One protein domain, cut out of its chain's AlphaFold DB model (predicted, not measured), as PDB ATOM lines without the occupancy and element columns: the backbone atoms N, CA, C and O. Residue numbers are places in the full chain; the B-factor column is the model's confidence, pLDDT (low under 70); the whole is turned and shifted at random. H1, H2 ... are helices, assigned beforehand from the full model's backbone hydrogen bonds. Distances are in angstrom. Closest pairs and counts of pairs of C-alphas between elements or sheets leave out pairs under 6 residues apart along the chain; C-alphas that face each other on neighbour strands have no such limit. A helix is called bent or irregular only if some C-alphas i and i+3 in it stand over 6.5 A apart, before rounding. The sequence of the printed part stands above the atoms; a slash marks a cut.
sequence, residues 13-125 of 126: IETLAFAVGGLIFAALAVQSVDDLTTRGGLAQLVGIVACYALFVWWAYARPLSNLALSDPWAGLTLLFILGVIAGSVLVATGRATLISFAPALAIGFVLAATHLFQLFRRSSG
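AT A GLANCE: This is residues 13 to 125 of the 126 residues of an uncharacterized protein of Natronolimnobius sp. AArcel1 (UniProt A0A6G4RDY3). Four helices, H1 to H4, stand in a zigzag row that makes a flat slab, each helix folding back along the one before it. H1 and H4 are at the two ends of the row, with H1 splayed away from H2 toward residue 13 and H4 kinked. The printed part has 113 residues with four named helices and no named strand; its class is all helix. It is only just loose, close to compact, with a radius of gyration of the C-alphas of 16.0 A and spans of 53 by 38 by 18 A.

IN THESE COORDINATES: H1, residues 13 to 31, is 27.0 A long from first to last C-alpha and begins at C-alpha 13 (108.935, 96.127, 197.122). H2, residues 39 to 61, measures 31.8 A. H3, residues 72 to 93, measures 31.4 A. H4, residues 95 to 123, measures 38.5 A and ends at C-alpha 123 (118.703, 129.447, 183.837). H4 is irregular, with C-alphas 100 and 103 7.1 A apart, and has a kink of 54 degrees near residue 102.

HOW THE PARTS SIT: H1 and H2 form a helical hairpin and touch, closest at the C-alphas of Ala 29 and Leu 45, 6.0 A apart, with a shallow tilt of 22 degrees, opposite ways. The hairpin of H2 and H3 is closest at the C-alphas of Gly 40 and Ala 92, 4.0 A, with a shallow tilt of 27 degrees. The hairpin of H3 and H4 is closest at the C-alphas of Gly 75 and Ala 112, 4.1 A, with a shallow tilt of 13 degrees. H1 is apart from H3 and H4, and H2 is apart from H4. In H1, H2 and H3 every O i to N i+4 pair is within hydrogen-bond range; in H4, 21 of 25 are.

THE WHOLE: The C-alphas farthest apart, those of Asp 34 and Gly 125, are 53.6 A apart. The printed part has no cut. The link from H3 to H4 is tight; those from H1 to H2 and from H2 to H3 are short. The mean pLDDT of the printed part is 77.7, and residues 61 to 72 and 119 to 125 are under 70.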
ATOM      1  N   ILE A  13     108.460  97.393 197.695       81.12
ATOM      2  CA  ILE A  13     108.935  96.127 197.122       81.12
ATOM      3  C   ILE A  13     110.227  96.337 196.322       81.12
ATOM      4  O   ILE A  13     111.183  95.580 196.487       81.12
ATOM      5  N   GLU A  14     110.299  97.387 195.502       76.25
ATOM      6  CA  GLU A  14     111.508  97.729 194.742       76.25
ATOM      7  C   GLU A  14     112.661  98.095 195.679       76.25
ATOM      8  O   GLU A  14     113.779  97.605 195.525       76.25
ATOM      9  N   THR A  15     112.381  98.907 196.701       79.12
ATOM     10  CA  THR A  15     113.359  99.293 197.723       79.12
ATOM     11  C   THR A  15     113.905  98.066 198.449       79.12
ATOM     12  O   THR A  15     115.116  97.953 198.639       79.12
ATOM     13  N   LEU A  16     113.033  97.117 198.808       80.75
ATOM     14  CA  LEU A  16     113.439  95.856 199.420       80.75
ATOM     15  C   LEU A  16     114.310  95.028 198.465       80.75
ATOM     16  O   LEU A  16     115.350  94.526 198.883       80.75
ATOM     17  N   ALA A  17     113.945  94.933 197.185       83.44
ATOM     18  CA  ALA A  17     114.729  94.211 196.186       83.44
ATOM     19  C   ALA A  17     116.137  94.806 196.010       83.44
ATOM     20  O   ALA A  17     117.117  94.063 195.987       83.44
ATOM     21  N   PHE A  18     116.267  96.136 195.966       84.50
ATOM     22  CA  PHE A  18     117.571  96.807 195.912       84.50
ATOM     23  C   PHE A  18     118.361  96.691 197.219       84.50
ATOM     24  O   PHE A  18     119.588  96.608 197.182       84.50
ATOM     25  N   ALA A  19     117.699  96.670 198.375       83.62
ATOM     26  CA  ALA A  19     118.376  96.461 199.651       83.62
ATOM     27  C   ALA A  19     118.953  95.039 199.741       83.62
ATOM     28  O   ALA A  19     120.136  94.865 200.023       83.62
ATOM     29  N   VAL A  20     118.140  94.026 199.425       87.19
ATOM     30  CA  VAL A  20     118.555  92.615 199.410       87.19
ATOM     31  C   VAL A  20     119.629  92.377 198.348       87.19
ATOM     32  O   VAL A  20     120.667  91.791 198.645       87.19
ATOM     33  N   GLY A  21     119.427  92.890 197.131       84.88
ATOM     34  CA  GLY A  21     120.416  92.823 196.056       84.88
ATOM     35  C   GLY A  21     121.732  93.501 196.435       84.88
ATOM     36  O   GLY A  21     122.796  92.947 196.183       84.88
ATOM     37  N   GLY A  22     121.667  94.644 197.123       85.00
ATOM     38  CA  GLY A  22     122.839  95.364 197.613       85.00
ATOM     39  C   GLY A  22     123.611  94.579 198.669       85.00
ATOM     40  O   GLY A  22     124.836  94.539 198.614       85.00
ATOM     41  N   LEU A  23     122.915  93.900 199.585       86.31
ATOM     42  CA  LEU A  23     123.542  93.027 200.582       86.31
ATOM     43  C   LEU A  23     124.225  91.815 199.939       86.31
ATOM     44  O   LEU A  23     125.362  91.505 200.292       86.31
ATOM     45  N   ILE A  24     123.573  91.166 198.971       86.31
ATOM     46  CA  ILE A  24     124.167  90.048 198.220       86.31
ATOM     47  C   ILE A  24     125.404  90.532 197.458       86.31
ATOM     48  O   ILE A  24     126.458  89.904 197.519       86.31
ATOM     49  N   PHE A  25     125.301  91.675 196.780       85.44
ATOM     50  CA  PHE A  25     126.403  92.241 196.012       85.44
ATOM     51  C   PHE A  25     127.576  92.650 196.907       85.44
ATOM     52  O   PHE A  25     128.722  92.374 196.573       85.44
ATOM     53  N   ALA A  26     127.304  93.243 198.072       81.69
ATOM     54  CA  ALA A  26     128.323  93.576 199.063       81.69
ATOM     55  C   ALA A  26     129.007  92.321 199.623       81.69
ATOM     56  O   ALA A  26     130.228  92.305 199.760       81.69
ATOM     57  N   ALA A  27     128.253  91.251 199.893       85.31
ATOM     58  CA  ALA A  27     128.820  89.980 200.336       85.31
ATOM     59  C   ALA A  27     129.743  89.365 199.269       85.31
ATOM     60  O   ALA A  27     130.852  88.940 199.590       85.31
ATOM     61  N   LEU A  28     129.328  89.377 197.998       84.31
ATOM     62  CA  LEU A  28     130.161  88.926 196.879       84.31
ATOM     63  C   LEU A  28     131.395  89.820 196.687       84.31
ATOM     64  O   LEU A  28     132.483  89.315 196.423       84.31
ATOM     65  N   ALA A  29     131.252  91.135 196.872       80.88
ATOM     66  CA  ALA A  29     132.359  92.083 196.801       80.88
ATOM     67  C   ALA A  29     133.422  91.784 197.863       80.88
ATOM     68  O   ALA A  29     134.601  91.694 197.534       80.88
ATOM     69  N   VAL A  30     132.999  91.569 199.112       86.94
ATOM     70  CA  VAL A  30     133.875  91.178 200.228       86.94
ATOM     71  C   VAL A  30     134.595  89.864 199.924       86.94
ATOM     72  O   VAL A  30     135.794  89.775 200.153       86.94
ATOM     73  N   GLN A  31     133.897  88.870 199.363       86.31
ATOM     74  CA  GLN A  31     134.506  87.587 198.987       86.31
ATOM     75  C   GLN A  31     135.499  87.695 197.823       86.31
ATOM     76  O   GLN A  31     136.393  86.864 197.712       86.31
ATOM     77  N   SER A  32     135.344  88.691 196.948       82.12
ATOM     78  CA  SER A  32     136.209  88.879 195.775       82.12
ATOM     79  C   SER A  32     137.528  89.605 196.062       82.12
ATOM     80  O   SER A  32     138.349  89.750 195.157       82.12
ATOM     81  N   VAL A  33     137.709  90.120 197.281       86.19
ATOM     82  CA  VAL A  33     138.897  90.879 197.681       86.19
ATOM     83  C   VAL A  33     139.780  90.004 198.563       86.19
ATOM     84  O   VAL A  33     139.377  89.630 199.661       86.19
ATOM     85  N   ASP A  34     141.003  89.736 198.104       80.50
ATOM     86  CA  ASP A  34     141.953  88.854 198.793       80.50
ATOM     87  C   ASP A  34     142.384  89.388 200.170       80.50
ATOM     88  O   ASP A  34     142.517  88.621 201.122       80.50
ATOM     89  N   ASP A  35     142.593  90.705 200.294       86.06
ATOM     90  CA  ASP A  35     142.982  91.339 201.558       86.06
ATOM     91  C   ASP A  35     142.363  92.734 201.737       86.06
ATOM     92  O   ASP A  35     142.806  93.735 201.160       86.06
ATOM     93  N   LEU A  36     141.354  92.800 202.608       83.31
ATOM     94  CA  LEU A  36     140.622  94.018 202.972       83.31
ATOM     95  C   LEU A  36     141.400  94.970 203.886       83.31
ATOM     96  O   LEU A  36     140.961  96.098 204.097       83.31
ATOM     97  N   THR A  37     142.535  94.549 204.444       87.31
ATOM     98  CA  THR A  37     143.370  95.418 205.284       87.31
ATOM     99  C   THR A  37     144.271  96.326 204.449       87.31
ATOM    100  O   THR A  37     144.770  97.348 204.932       87.31
ATOM    101  N   THR A  38     144.445  96.002 203.166       87.81
ATOM    102  CA  THR A  38     145.251  96.794 202.242       87.81
ATOM    103  C   THR A  38     144.460  97.958 201.646       87.81
ATOM    104  O   THR A  38     143.252  97.889 201.409       87.81
ATOM    105  N   ARG A  39     145.170  99.044 201.308       83.31
ATOM    106  CA  ARG A  39     144.581 100.182 200.576       83.31
ATOM    107  C   ARG A  39     143.980  99.758 199.232       83.31
ATOM    108  O   ARG A  39     142.968 100.320 198.828       83.31
ATOM    109  N   GLY A  40     144.598  98.781 198.562       82.50
ATOM    110  CA  GLY A  40     144.121  98.241 197.290       82.50
ATOM    111  C   GLY A  40     142.817  97.460 197.444       82.50
ATOM    112  O   GLY A  40     141.874  97.719 196.702       82.50
ATOM    113  N   GLY A  41     142.722  96.595 198.457       82.06
ATOM    114  CA  GLY A  41     141.503  95.841 198.741       82.06
ATOM    115  C   GLY A  41     140.329  96.727 199.161       82.06
ATOM    116  O   GLY A  41     139.223  96.565 198.649       82.06
ATOM    117  N   LEU A  42     140.571  97.737 200.007       84.38
ATOM    118  CA  LEU A  42     139.546  98.735 200.348       84.38
ATOM    119  C   LEU A  42     139.083  99.519 199.116       84.38
ATOM    120  O   LEU A  42     137.883  99.720 198.930       84.38
ATOM    121  N   ALA A  43     140.012  99.940 198.256       83.25
ATOM    122  CA  ALA A  43     139.669 100.636 197.024       83.25
ATOM    123  C   ALA A  43     138.857  99.744 196.074       83.25
ATOM    124  O   ALA A  43     137.863 100.198 195.519       83.25
ATOM    125  N   GLN A  44     139.217  98.469 195.933       81.75
ATOM    126  CA  GLN A  44     138.467  97.515 195.118       81.75
ATOM    127  C   GLN A  44     137.040  97.326 195.648       81.75
ATOM    128  O   GLN A  44     136.090  97.405 194.871       81.75
ATOM    129  N   LEU A  45     136.870  97.177 196.966       85.62
ATOM    130  CA  LEU A  45     135.554  97.081 197.597       85.62
ATOM    131  C   LEU A  45     134.700  98.329 197.321       85.62
ATOM    132  O   LEU A  45     133.555  98.215 196.883       85.62
ATOM    133  N   VAL A  46     135.266  99.524 197.525       86.88
ATOM    134  CA  VAL A  46     134.586 100.800 197.252       86.88
ATOM    135  C   VAL A  46     134.199 100.912 195.775       86.88
ATOM    136  O   VAL A  46     133.078 101.315 195.468       86.88
ATOM    137  N   GLY A  47     135.079 100.499 194.862       85.12
ATOM    138  CA  GLY A  47     134.808 100.481 193.425       85.12
ATOM    139  C   GLY A  47     133.656  99.549 193.055       85.12
ATOM    140  O   GLY A  47     132.765  99.946 192.305       85.12
ATOM    141  N   ILE A  48     133.623  98.340 193.621       84.00
ATOM    142  CA  ILE A  48     132.545  97.369 193.391       84.00
ATOM    143  C   ILE A  48     131.209  97.922 193.912       84.00
ATOM    144  O   ILE A  48     130.212  97.915 193.187       84.00
ATOM    145  N   VAL A  49     131.183  98.487 195.122       87.00
ATOM    146  CA  VAL A  49     129.977  99.127 195.677       87.00
ATOM    147  C   VAL A  49     129.531 100.318 194.818       87.00
ATOM    148  O   VAL A  49     128.336 100.493 194.575       87.00
ATOM    149  N   ALA A  50     130.467 101.111 194.294       86.69
ATOM    150  CA  ALA A  50     130.152 102.216 193.394       86.69
ATOM    151  C   ALA A  50     129.577 101.735 192.049       86.69
ATOM    152  O   ALA A  50     128.657 102.361 191.524       86.69
ATOM    153  N   CYS A  51     130.030 100.595 191.519       85.44
ATOM    154  CA  CYS A  51     129.417  99.958 190.350       85.44
ATOM    155  C   CYS A  51     127.970  99.519 190.623       85.44
ATOM    156  O   CYS A  51     127.099  99.711 189.774       85.44
ATOM    157  N   TYR A  52     127.680  98.994 191.818       85.44
ATOM    158  CA  TYR A  52     126.301  98.706 192.220       85.44
ATOM    159  C   TYR A  52     125.457  99.983 192.296       85.44
ATOM    160  O   TYR A  52     124.356 100.039 191.750       85.44
ATOM    161  N   ALA A  53     125.997 101.049 192.894       84.62
ATOM    162  CA  ALA A  53     125.335 102.349 192.930       84.62
ATOM    163  C   ALA A  53     125.069 102.905 191.519       84.62
ATOM    164  O   ALA A  53     124.016 103.496 191.294       84.62
ATOM    165  N   LEU A  54     125.972 102.673 190.556       85.38
ATOM    166  CA  LEU A  54     125.778 103.039 189.151       85.38
ATOM    167  C   LEU A  54     124.617 102.267 188.511       85.38
ATOM    168  O   LEU A  54     123.817 102.857 187.787       85.38
ATOM    169  N   PHE A  55     124.502 100.966 188.792       83.56
ATOM    170  CA  PHE A  55     123.388 100.142 188.322       83.56
ATOM    171  C   PHE A  55     122.048 100.638 188.876       83.56
ATOM    172  O   PHE A  55     121.104 100.851 188.113       83.56
ATOM    173  N   VAL A  56     121.982 100.893 190.187       82.38
ATOM    174  CA  VAL A  56     120.789 101.459 190.832       82.38
ATOM    175  C   VAL A  56     120.469 102.831 190.239       82.38
ATOM    176  O   VAL A  56     119.331 103.084 189.849       82.38
ATOM    177  N   TRP A  57     121.471 103.704 190.098       83.56
ATOM    178  CA  TRP A  57     121.301 105.018 189.479       83.56
ATOM    179  C   TRP A  57     120.703 104.899 188.078       83.56
ATOM    180  O   TRP A  57     119.729 105.578 187.765       83.56
ATOM    181  N   TRP A  58     121.227 103.996 187.250       78.56
ATOM    182  CA  TRP A  58     120.748 103.793 185.887       78.56
ATOM    183  C   TRP A  58     119.314 103.249 185.833       78.56
ATOM    184  O   TRP A  58     118.520 103.702 185.003       78.56
ATOM    185  N   ALA A  59     118.956 102.335 186.740       74.75
ATOM    186  CA  ALA A  59     117.604 101.794 186.850       74.75
ATOM    187  C   ALA A  59     116.563 102.892 187.135       74.75
ATOM    188  O   ALA A  59     115.484 102.867 186.546       74.75
ATOM    189  N   TYR A  60     116.909 103.897 187.948       71.19
ATOM    190  CA  TYR A  60     116.034 105.043 188.241       71.19
ATOM    191  C   TYR A  60     116.188 106.217 187.267       71.19
ATOM    192  O   TYR A  60     115.261 107.015 187.118       71.19
ATOM    193  N   ALA A  61     117.312 106.316 186.557       66.31
ATOM    194  CA  ALA A  61     117.509 107.295 185.491       66.31
ATOM    195  C   ALA A  61     116.706 106.951 184.222       66.31
ATOM    196  O   ALA A  61     116.256 107.852 183.517       66.31
ATOM    197  N   ARG A  62     116.471 105.660 183.931       57.56
ATOM    198  CA  ARG A  62     115.689 105.215 182.759       57.56
ATOM    199  C   ARG A  62     114.232 105.723 182.741       57.56
ATOM    200  O   ARG A  62     113.836 106.269 181.711       57.56
ATOM    201  N   PRO A  63     113.437 105.624 183.824       52.94
ATOM    202  CA  PRO A  63     112.082 106.186 183.884       52.94
ATOM    203  C   PRO A  63     112.028 107.716 183.723       52.94
ATOM    204  O   PRO A  63     111.047 108.243 183.199       52.94
ATOM    205  N   LEU A  64     113.090 108.437 184.112       51.47
ATOM    206  CA  LEU A  64     113.201 109.900 183.969       51.47
ATOM    207  C   LEU A  64     113.382 110.359 182.507       51.47
ATOM    208  O   LEU A  64     113.264 111.550 182.216       51.47
ATOM    209  N   SER A  65     113.631 109.438 181.569       48.88
ATOM    210  CA  SER A  65     113.748 109.772 180.140       48.88
ATOM    211  C   SER A  65     112.417 110.203 179.506       48.88
ATOM    212  O   SER A  65     112.433 111.021 178.590       48.88
ATOM    213  N   ASN A  66     111.276 109.737 180.035       49.50
ATOM    214  CA  ASN A  66     109.938 110.114 179.551       49.50
ATOM    215  C   ASN A  66     109.259 111.223 180.372       49.50
ATOM    216  O   ASN A  66     108.378 111.906 179.854       49.50
ATOM    217  N   LEU A  67     109.671 111.454 181.622       45.28
ATOM    218  CA  LEU A  67     109.211 112.582 182.430       45.28
ATOM    219  C   LEU A  67     110.413 113.295 183.052       45.28
ATOM    220  O   LEU A  67     110.967 112.860 184.055       45.28
ATOM    221  N   ALA A  68     110.756 114.436 182.457       47.94
ATOM    222  CA  ALA A  68     111.719 115.412 182.957       47.94
ATOM    223  C   ALA A  68     113.184 114.931 183.029       47.94
ATOM    224  O   ALA A  68     113.767 114.769 184.098       47.94
ATOM    225  N   LEU A  69     113.823 114.923 181.856       51.44
ATOM    226  CA  LEU A  69     115.273 114.901 181.581       51.44
ATOM    227  C   LEU A  69     116.135 115.959 182.322       51.44
ATOM    228  O   LEU A  69     117.322 116.105 182.044       51.44
ATOM    229  N   SER A  70     115.576 116.700 183.277       53.41
ATOM    230  CA  SER A  70     116.145 117.928 183.828       53.41
ATOM    231  C   SER A  70     116.458 117.868 185.319       53.41
ATOM    232  O   SER A  70     116.279 118.879 186.000       53.41
ATOM    233  N   ASP A  71     116.844 116.710 185.854       66.25
ATOM    234  CA  ASP A  71     117.351 116.663 187.223       66.25
ATOM    235  C   ASP A  71     118.884 116.839 187.220       66.25
ATOM    236  O   ASP A  71     119.613 115.880 186.949       66.25
ATOM    237  N   PRO A  72     119.416 118.046 187.499       66.06
ATOM    238  CA  PRO A  72     120.861 118.260 187.585       66.06
ATOM    239  C   PRO A  72     121.514 117.418 188.684       66.06
ATOM    240  O   PRO A  72     122.698 117.094 188.588       66.06
ATOM    241  N   TRP A  73     120.744 117.016 189.702       71.81
ATOM    242  CA  TRP A  73     121.229 116.140 190.758       71.81
ATOM    243  C   TRP A  73     121.499 114.732 190.241       71.81
ATOM    244  O   TRP A  73     122.417 114.083 190.737       71.81
ATOM    245  N   ALA A  74     120.779 114.272 189.210       74.62
ATOM    246  CA  ALA A  74     121.070 112.995 188.566       74.62
ATOM    247  C   ALA A  74     122.442 113.033 187.876       74.62
ATOM    248  O   ALA A  74     123.250 112.132 188.094       74.62
ATOM    249  N   GLY A  75     122.740 114.107 187.133       73.81
ATOM    250  CA  GLY A  75     124.050 114.316 186.503       73.81
ATOM    251  C   GLY A  75     125.193 114.441 187.517       73.81
ATOM    252  O   GLY A  75     126.233 113.809 187.351       73.81
ATOM    253  N   LEU A  76     124.990 115.194 188.603       78.75
ATOM    254  CA  LEU A  76     125.987 115.345 189.670       78.75
ATOM    255  C   LEU A  76     126.237 114.023 190.415       78.75
ATOM    256  O   LEU A  76     127.385 113.669 190.672       78.75
ATOM    257  N   THR A  77     125.176 113.261 190.699       81.50
ATOM    258  CA  THR A  77     125.282 111.925 191.309       81.50
ATOM    259  C   THR A  77     126.049 110.968 190.398       81.50
ATOM    260  O   THR A  77     126.915 110.237 190.871       81.50
ATOM    261  N   LEU A  78     125.792 111.008 189.086       83.12
ATOM    262  CA  LEU A  78     126.522 110.202 188.113       83.12
ATOM    263  C   LEU A  78     128.017 110.550 188.088       83.12
ATOM    264  O   LEU A  78     128.844 109.644 188.147       83.12
ATOM    265  N   LEU A  79     128.381 111.841 188.059       84.25
ATOM    266  CA  LEU A  79     129.791 112.264 188.125       84.25
ATOM    267  C   LEU A  79     130.473 111.786 189.400       84.25
ATOM    268  O   LEU A  79     131.608 111.323 189.344       84.25
ATOM    269  N   PHE A  80     129.782 111.888 190.535       83.06
ATOM    270  CA  PHE A  80     130.307 111.413 191.805       83.06
ATOM    271  C   PHE A  80     130.583 109.906 191.761       83.06
ATOM    272  O   PHE A  80     131.698 109.484 192.061       83.06
ATOM    273  N   ILE A  81     129.613 109.100 191.312       86.94
ATOM    274  CA  ILE A  81     129.766 107.643 191.196       86.94
ATOM    275  C   ILE A  81     130.932 107.288 190.262       86.94
ATOM    276  O   ILE A  81     131.785 106.477 190.622       86.94
ATOM    277  N   LEU A  82     131.020 107.925 189.092       86.56
ATOM    278  CA  LEU A  82     132.106 107.690 188.135       86.56
ATOM    279  C   LEU A  82     133.473 108.094 188.696       86.56
ATOM    280  O   LEU A  82     134.452 107.383 188.486       86.56
ATOM    281  N   GLY A  83     133.543 109.205 189.435       83.00
ATOM    282  CA  GLY A  83     134.759 109.641 190.117       83.00
ATOM    283  C   GLY A  83     135.224 108.634 191.168       83.00
ATOM    284  O   GLY A  83     136.410 108.306 191.220       83.00
ATOM    285  N   VAL A  84     134.293 108.081 191.953       86.38
ATOM    286  CA  VAL A  84     134.588 107.028 192.936       86.38
ATOM    287  C   VAL A  84     135.085 105.757 192.245       86.38
ATOM    288  O   VAL A  84     136.082 105.191 192.690       86.38
ATOM    289  N   ILE A  85     134.466 105.338 191.135       87.06
ATOM    290  CA  ILE A  85     134.928 104.184 190.344       87.06
ATOM    291  C   ILE A  85     136.346 104.435 189.814       87.06
ATOM    292  O   ILE A  85     137.233 103.609 190.019       87.06
ATOM    293  N   ALA A  86     136.594 105.587 189.186       83.12
ATOM    294  CA  ALA A  86     137.899 105.928 188.623       83.12
ATOM    295  C   ALA A  86     139.004 105.975 189.693       83.12
ATOM    296  O   ALA A  86     140.080 105.409 189.497       83.12
ATOM    297  N   GLY A  87     138.731 106.605 190.840       80.94
ATOM    298  CA  GLY A  87     139.658 106.651 191.972       80.94
ATOM    299  C   GLY A  87     139.930 105.264 192.555       80.94
ATOM    300  O   GLY A  87     141.081 104.918 192.811       80.94
ATOM    301  N   SER A  88     138.889 104.443 192.683       84.69
ATOM    302  CA  SER A  88     138.991 103.065 193.171       84.69
ATOM    303  C   SER A  88     139.856 102.198 192.258       84.69
ATOM    304  O   SER A  88     140.777 101.538 192.731       84.69
ATOM    305  N   VAL A  89     139.630 102.256 190.940       83.56
ATOM    306  CA  VAL A  89     140.437 101.532 189.942       83.56
ATOM    307  C   VAL A  89     141.892 101.998 189.981       83.56
ATOM    308  O   VAL A  89     142.801 101.164 189.990       83.56
ATOM    309  N   LEU A  90     142.124 103.312 190.063       84.56
ATOM    310  CA  LEU A  90     143.471 103.877 190.123       84.56
ATOM    311  C   LEU A  90     144.246 103.395 191.358       84.56
ATOM    312  O   LEU A  90     145.426 103.072 191.237       84.56
ATOM    313  N   VAL A  91     143.595 103.339 192.523       84.38
ATOM    314  CA  VAL A  91     144.222 102.911 193.784       84.38
ATOM    315  C   VAL A  91     144.387 101.391 193.856       84.38
ATOM    316  O   VAL A  91     145.415 100.927 194.338       84.38
ATOM    317  N   ALA A  92     143.411 100.617 193.371       82.06
ATOM    318  CA  ALA A  92     143.427  99.157 193.457       82.06
ATOM    319  C   ALA A  92     144.330  98.491 192.407       82.06
ATOM    320  O   ALA A  92     144.989  97.501 192.702       82.06
ATOM    321  N   THR A  93     144.357  99.019 191.180       79.81
ATOM    322  CA  THR A  93     144.950  98.318 190.023       79.81
ATOM    323  C   THR A  93     145.975  99.143 189.243       79.81
ATOM    324  O   THR A  93     146.696  98.607 188.403       79.81
ATOM    325  N   GLY A  94     146.080 100.446 189.521       76.31
ATOM    326  CA  GLY A  94     147.019 101.344 188.853       76.31
ATOM    327  C   GLY A  94     146.523 101.907 187.513       76.31
ATOM    328  O   GLY A  94     145.383 101.723 187.086       76.31
ATOM    329  N   ARG A  95     147.397 102.667 186.837       75.56
ATOM    330  CA  ARG A  95     147.033 103.489 185.662       75.56
ATOM    331  C   ARG A  95     146.675 102.683 184.409       75.56
ATOM    332  O   ARG A  95     145.852 103.146 183.630       75.56
ATOM    333  N   ALA A  96     147.285 101.517 184.200       74.12
ATOM    334  CA  ALA A  96     147.083 100.727 182.982       74.12
ATOM    335  C   ALA A  96     145.634 100.226 182.864       74.12
ATOM    336  O   ALA A  96     144.995 100.404 181.831       74.12
ATOM    337  N   THR A  97     145.084  99.698 183.956       76.62
ATOM    338  CA  THR A  97     143.697  99.221 184.019       76.62
ATOM    339  C   THR A  97     142.694 100.371 183.935       76.62
ATOM    340  O   THR A  97     141.652 100.236 183.299       76.62
ATOM    341  N   LEU A  98     143.022 101.544 184.495       75.56
ATOM    342  CA  LEU A  98     142.185 102.741 184.367       75.56
ATOM    343  C   LEU A  98     141.975 103.146 182.898       75.56
ATOM    344  O   LEU A  98     140.877 103.555 182.531       75.56
ATOM    345  N   ILE A  99     142.999 103.001 182.050       73.88
ATOM    346  CA  ILE A  99     142.905 103.318 180.616       73.88
ATOM    347  C   ILE A  99     141.901 102.393 179.918       73.88
ATOM    348  O   ILE A  99     141.114 102.862 179.098       73.88
ATOM    349  N   SER A 100     141.850 101.111 180.285       78.12
ATOM    350  CA  SER A 100     140.846 100.173 179.764       78.12
ATOM    351  C   SER A 100     139.415 100.545 180.173       78.12
ATOM    352  O   SER A 100     138.475 100.279 179.429       78.12
ATOM    353  N   PHE A 101     139.245 101.211 181.320       77.25
ATOM    354  CA  PHE A 101     137.958 101.738 181.793       77.25
ATOM    355  C   PHE A 101     137.626 103.143 181.264       77.25
ATOM    356  O   PHE A 101     136.482 103.590 181.384       77.25
ATOM    357  N   ALA A 102     138.585 103.839 180.649       76.50
ATOM    358  CA  ALA A 102     138.411 105.206 180.166       76.50
ATOM    359  C   ALA A 102     137.228 105.386 179.193       76.50
ATOM    360  O   ALA A 102     136.514 106.379 179.346       76.50
ATOM    361  N   PRO A 103     136.932 104.458 178.255       81.31
ATOM    362  CA  PRO A 103     135.766 104.593 177.379       81.31
ATOM    363  C   PRO A 103     134.441 104.622 178.151       81.31
ATOM    364  O   PRO A 103     133.579 105.454 177.872       81.31
ATOM    365  N   ALA A 104     134.290 103.761 179.163       80.06
ATOM    366  CA  ALA A 104     133.087 103.715 179.992       80.06
ATOM    367  C   ALA A 104     132.933 104.993 180.833       80.06
ATOM    368  O   ALA A 104     131.843 105.566 180.907       80.06
ATOM    369  N   LEU A 105     134.037 105.482 181.409       81.00
ATOM    370  CA  LEU A 105     134.061 106.744 182.152       81.00
ATOM    371  C   LEU A 105     133.725 107.943 181.253       81.00
ATOM    372  O   LEU A 105     132.968 108.818 181.666       81.00
ATOM    373  N   ALA A 106     134.227 107.963 180.016       77.50
ATOM    374  CA  ALA A 106     133.946 109.019 179.048       77.50
ATOM    375  C   ALA A 106     132.459 109.063 178.662       77.50
ATOM    376  O   ALA A 106     131.863 110.139 178.660       77.50
ATOM    377  N   ILE A 107     131.833 107.908 178.406       82.81
ATOM    378  CA  ILE A 107     130.390 107.827 178.124       82.81
ATOM    379  C   ILE A 107     129.585 108.369 179.310       82.81
ATOM    380  O   ILE A 107     128.700 109.208 179.134       82.81
ATOM    381  N   GLY A 108     129.916 107.931 180.526       80.00
ATOM    382  CA  GLY A 108     129.261 108.413 181.737       80.00
ATOM    383  C   GLY A 108     129.431 109.923 181.948       80.00
ATOM    384  O   GLY A 108     128.476 110.610 182.310       80.00
ATOM    385  N   PHE A 109     130.615 110.462 181.651       81.25
ATOM    386  CA  PHE A 109     130.886 111.896 181.718       81.25
ATOM    387  C   PHE A 109     130.053 112.689 180.706       81.25
ATOM    388  O   PHE A 109     129.471 113.709 181.067       81.25
ATOM    389  N   VAL A 110     129.939 112.211 179.462       83.06
ATOM    390  CA  VAL A 110     129.088 112.840 178.438       83.06
ATOM    391  C   VAL A 110     127.633 112.867 178.900       83.06
ATOM    392  O   VAL A 110     126.997 113.917 178.845       83.06
ATOM    393  N   LEU A 111     127.116 111.756 179.430       79.81
ATOM    394  CA  LEU A 111     125.755 111.696 179.968       79.81
ATOM    395  C   LEU A 111     125.558 112.702 181.107       79.81
ATOM    396  O   LEU A 111     124.616 113.494 181.081       79.81
ATOM    397  N   ALA A 112     126.479 112.759 182.066       80.06
ATOM    398  CA  ALA A 112     126.394 113.739 183.138       80.06
ATOM    399  C   ALA A 112     126.462 115.191 182.637       80.06
ATOM    400  O   ALA A 112     125.686 116.038 183.084       80.06
ATOM    401  N   ALA A 113     127.349 115.473 181.682       79.06
ATOM    402  CA  ALA A 113     127.474 116.783 181.059       79.06
ATOM    403  C   ALA A 113     126.180 117.184 180.339       79.06
ATOM    404  O   ALA A 113     125.766 118.334 180.452       79.06
ATOM    405  N   THR A 114     125.487 116.252 179.672       79.94
ATOM    406  CA  THR A 114     124.181 116.551 179.060       79.94
ATOM    407  C   THR A 114     123.128 116.938 180.098       79.94
ATOM    408  O   THR A 114     122.403 117.909 179.882       79.94
ATOM    409  N   HIS A 115     123.081 116.267 181.254       72.62
ATOM    410  CA  HIS A 115     122.168 116.629 182.344       72.62
ATOM    411  C   HIS A 115     122.485 118.010 182.939       72.62
ATOM    412  O   HIS A 115     121.574 118.804 183.182       72.62
ATOM    413  N   LEU A 116     123.767 118.332 183.130       73.56
ATOM    414  CA  LEU A 116     124.198 119.636 183.644       73.56
ATOM    415  C   LEU A 116     124.003 120.764 182.622       73.56
ATOM    416  O   LEU A 116     123.566 121.853 182.980       73.56
ATOM    417  N   PHE A 117     124.262 120.523 181.339       77.38
ATOM    418  CA  PHE A 117     124.073 121.526 180.290       77.38
ATOM    419  C   PHE A 117     122.598 121.928 180.139       77.38
ATOM    420  O   PHE A 117     122.279 123.105 179.951       77.38
ATOM    421  N   GLN A 118     121.675 120.975 180.292       71.19
ATOM    422  CA  GLN A 118     120.238 121.264 180.299       71.19
ATOM    423  C   GLN A 118     119.807 122.159 181.473       71.19
ATOM    424  O   GLN A 118     118.857 122.930 181.320       71.19
ATOM    425  N   LEU A 119     120.509 122.109 182.612       68.25
ATOM    426  CA  LEU A 119     120.290 123.035 183.728       68.25
ATOM    427  C   LEU A 119     120.649 124.472 183.333       68.25
ATOM    428  O   LEU A 119     119.822 125.371 183.482       68.25
ATOM    429  N   PHE A 120     121.854 124.679 182.792       66.19
ATOM    430  CA  PHE A 120     122.335 126.010 182.402       66.19
ATOM    431  C   PHE A 120     121.471 126.642 181.311       66.19
ATOM    432  O   PHE A 120     121.134 127.824 181.379       66.19
ATOM    433  N   ARG A 121     121.015 125.845 180.338       68.50
ATOM    434  CA  ARG A 121     120.107 126.334 179.292       68.50
ATOM    435  C   ARG A 121     118.771 126.838 179.854       68.50
ATOM    436  O   ARG A 121     118.182 127.747 179.279       68.50
ATOM    437  N   ARG A 122     118.289 126.284 180.973       61.75
ATOM    438  CA  ARG A 122     117.058 126.749 181.635       61.75
ATOM    439  C   ARG A 122     117.256 128.000 182.487       61.75
ATOM    440  O   ARG A 122     116.302 128.758 182.623       61.75
ATOM    441  N   SER A 123     118.446 128.233 183.047       59.84
ATOM    442  CA  SER A 123     118.703 129.447 183.837       59.84
ATOM    443  C   SER A 123     118.947 130.681 182.966       59.84
ATOM    444  O   SER A 123     118.608 131.774 183.391       59.84
ATOM    445  N   SER A 124     119.488 130.509 181.754       62.78
ATOM    446  CA  SER A 124     119.738 131.608 180.801       62.78
ATOM    447  C   SER A 124     118.521 132.036 179.971       62.78
ATOM    448  O   SER A 124     118.619 132.990 179.210       62.78
ATOM    449  N   GLY A 125     117.394 131.326 180.073       57.19
ATOM    450  CA  GLY A 125     116.149 131.648 179.361       57.19
ATOM    451  C   GLY A 125     115.158 132.497 180.167       57.19
ATOM    452  O   GLY A 125     113.975 132.492 179.832       57.19
TER     453      GLY A 125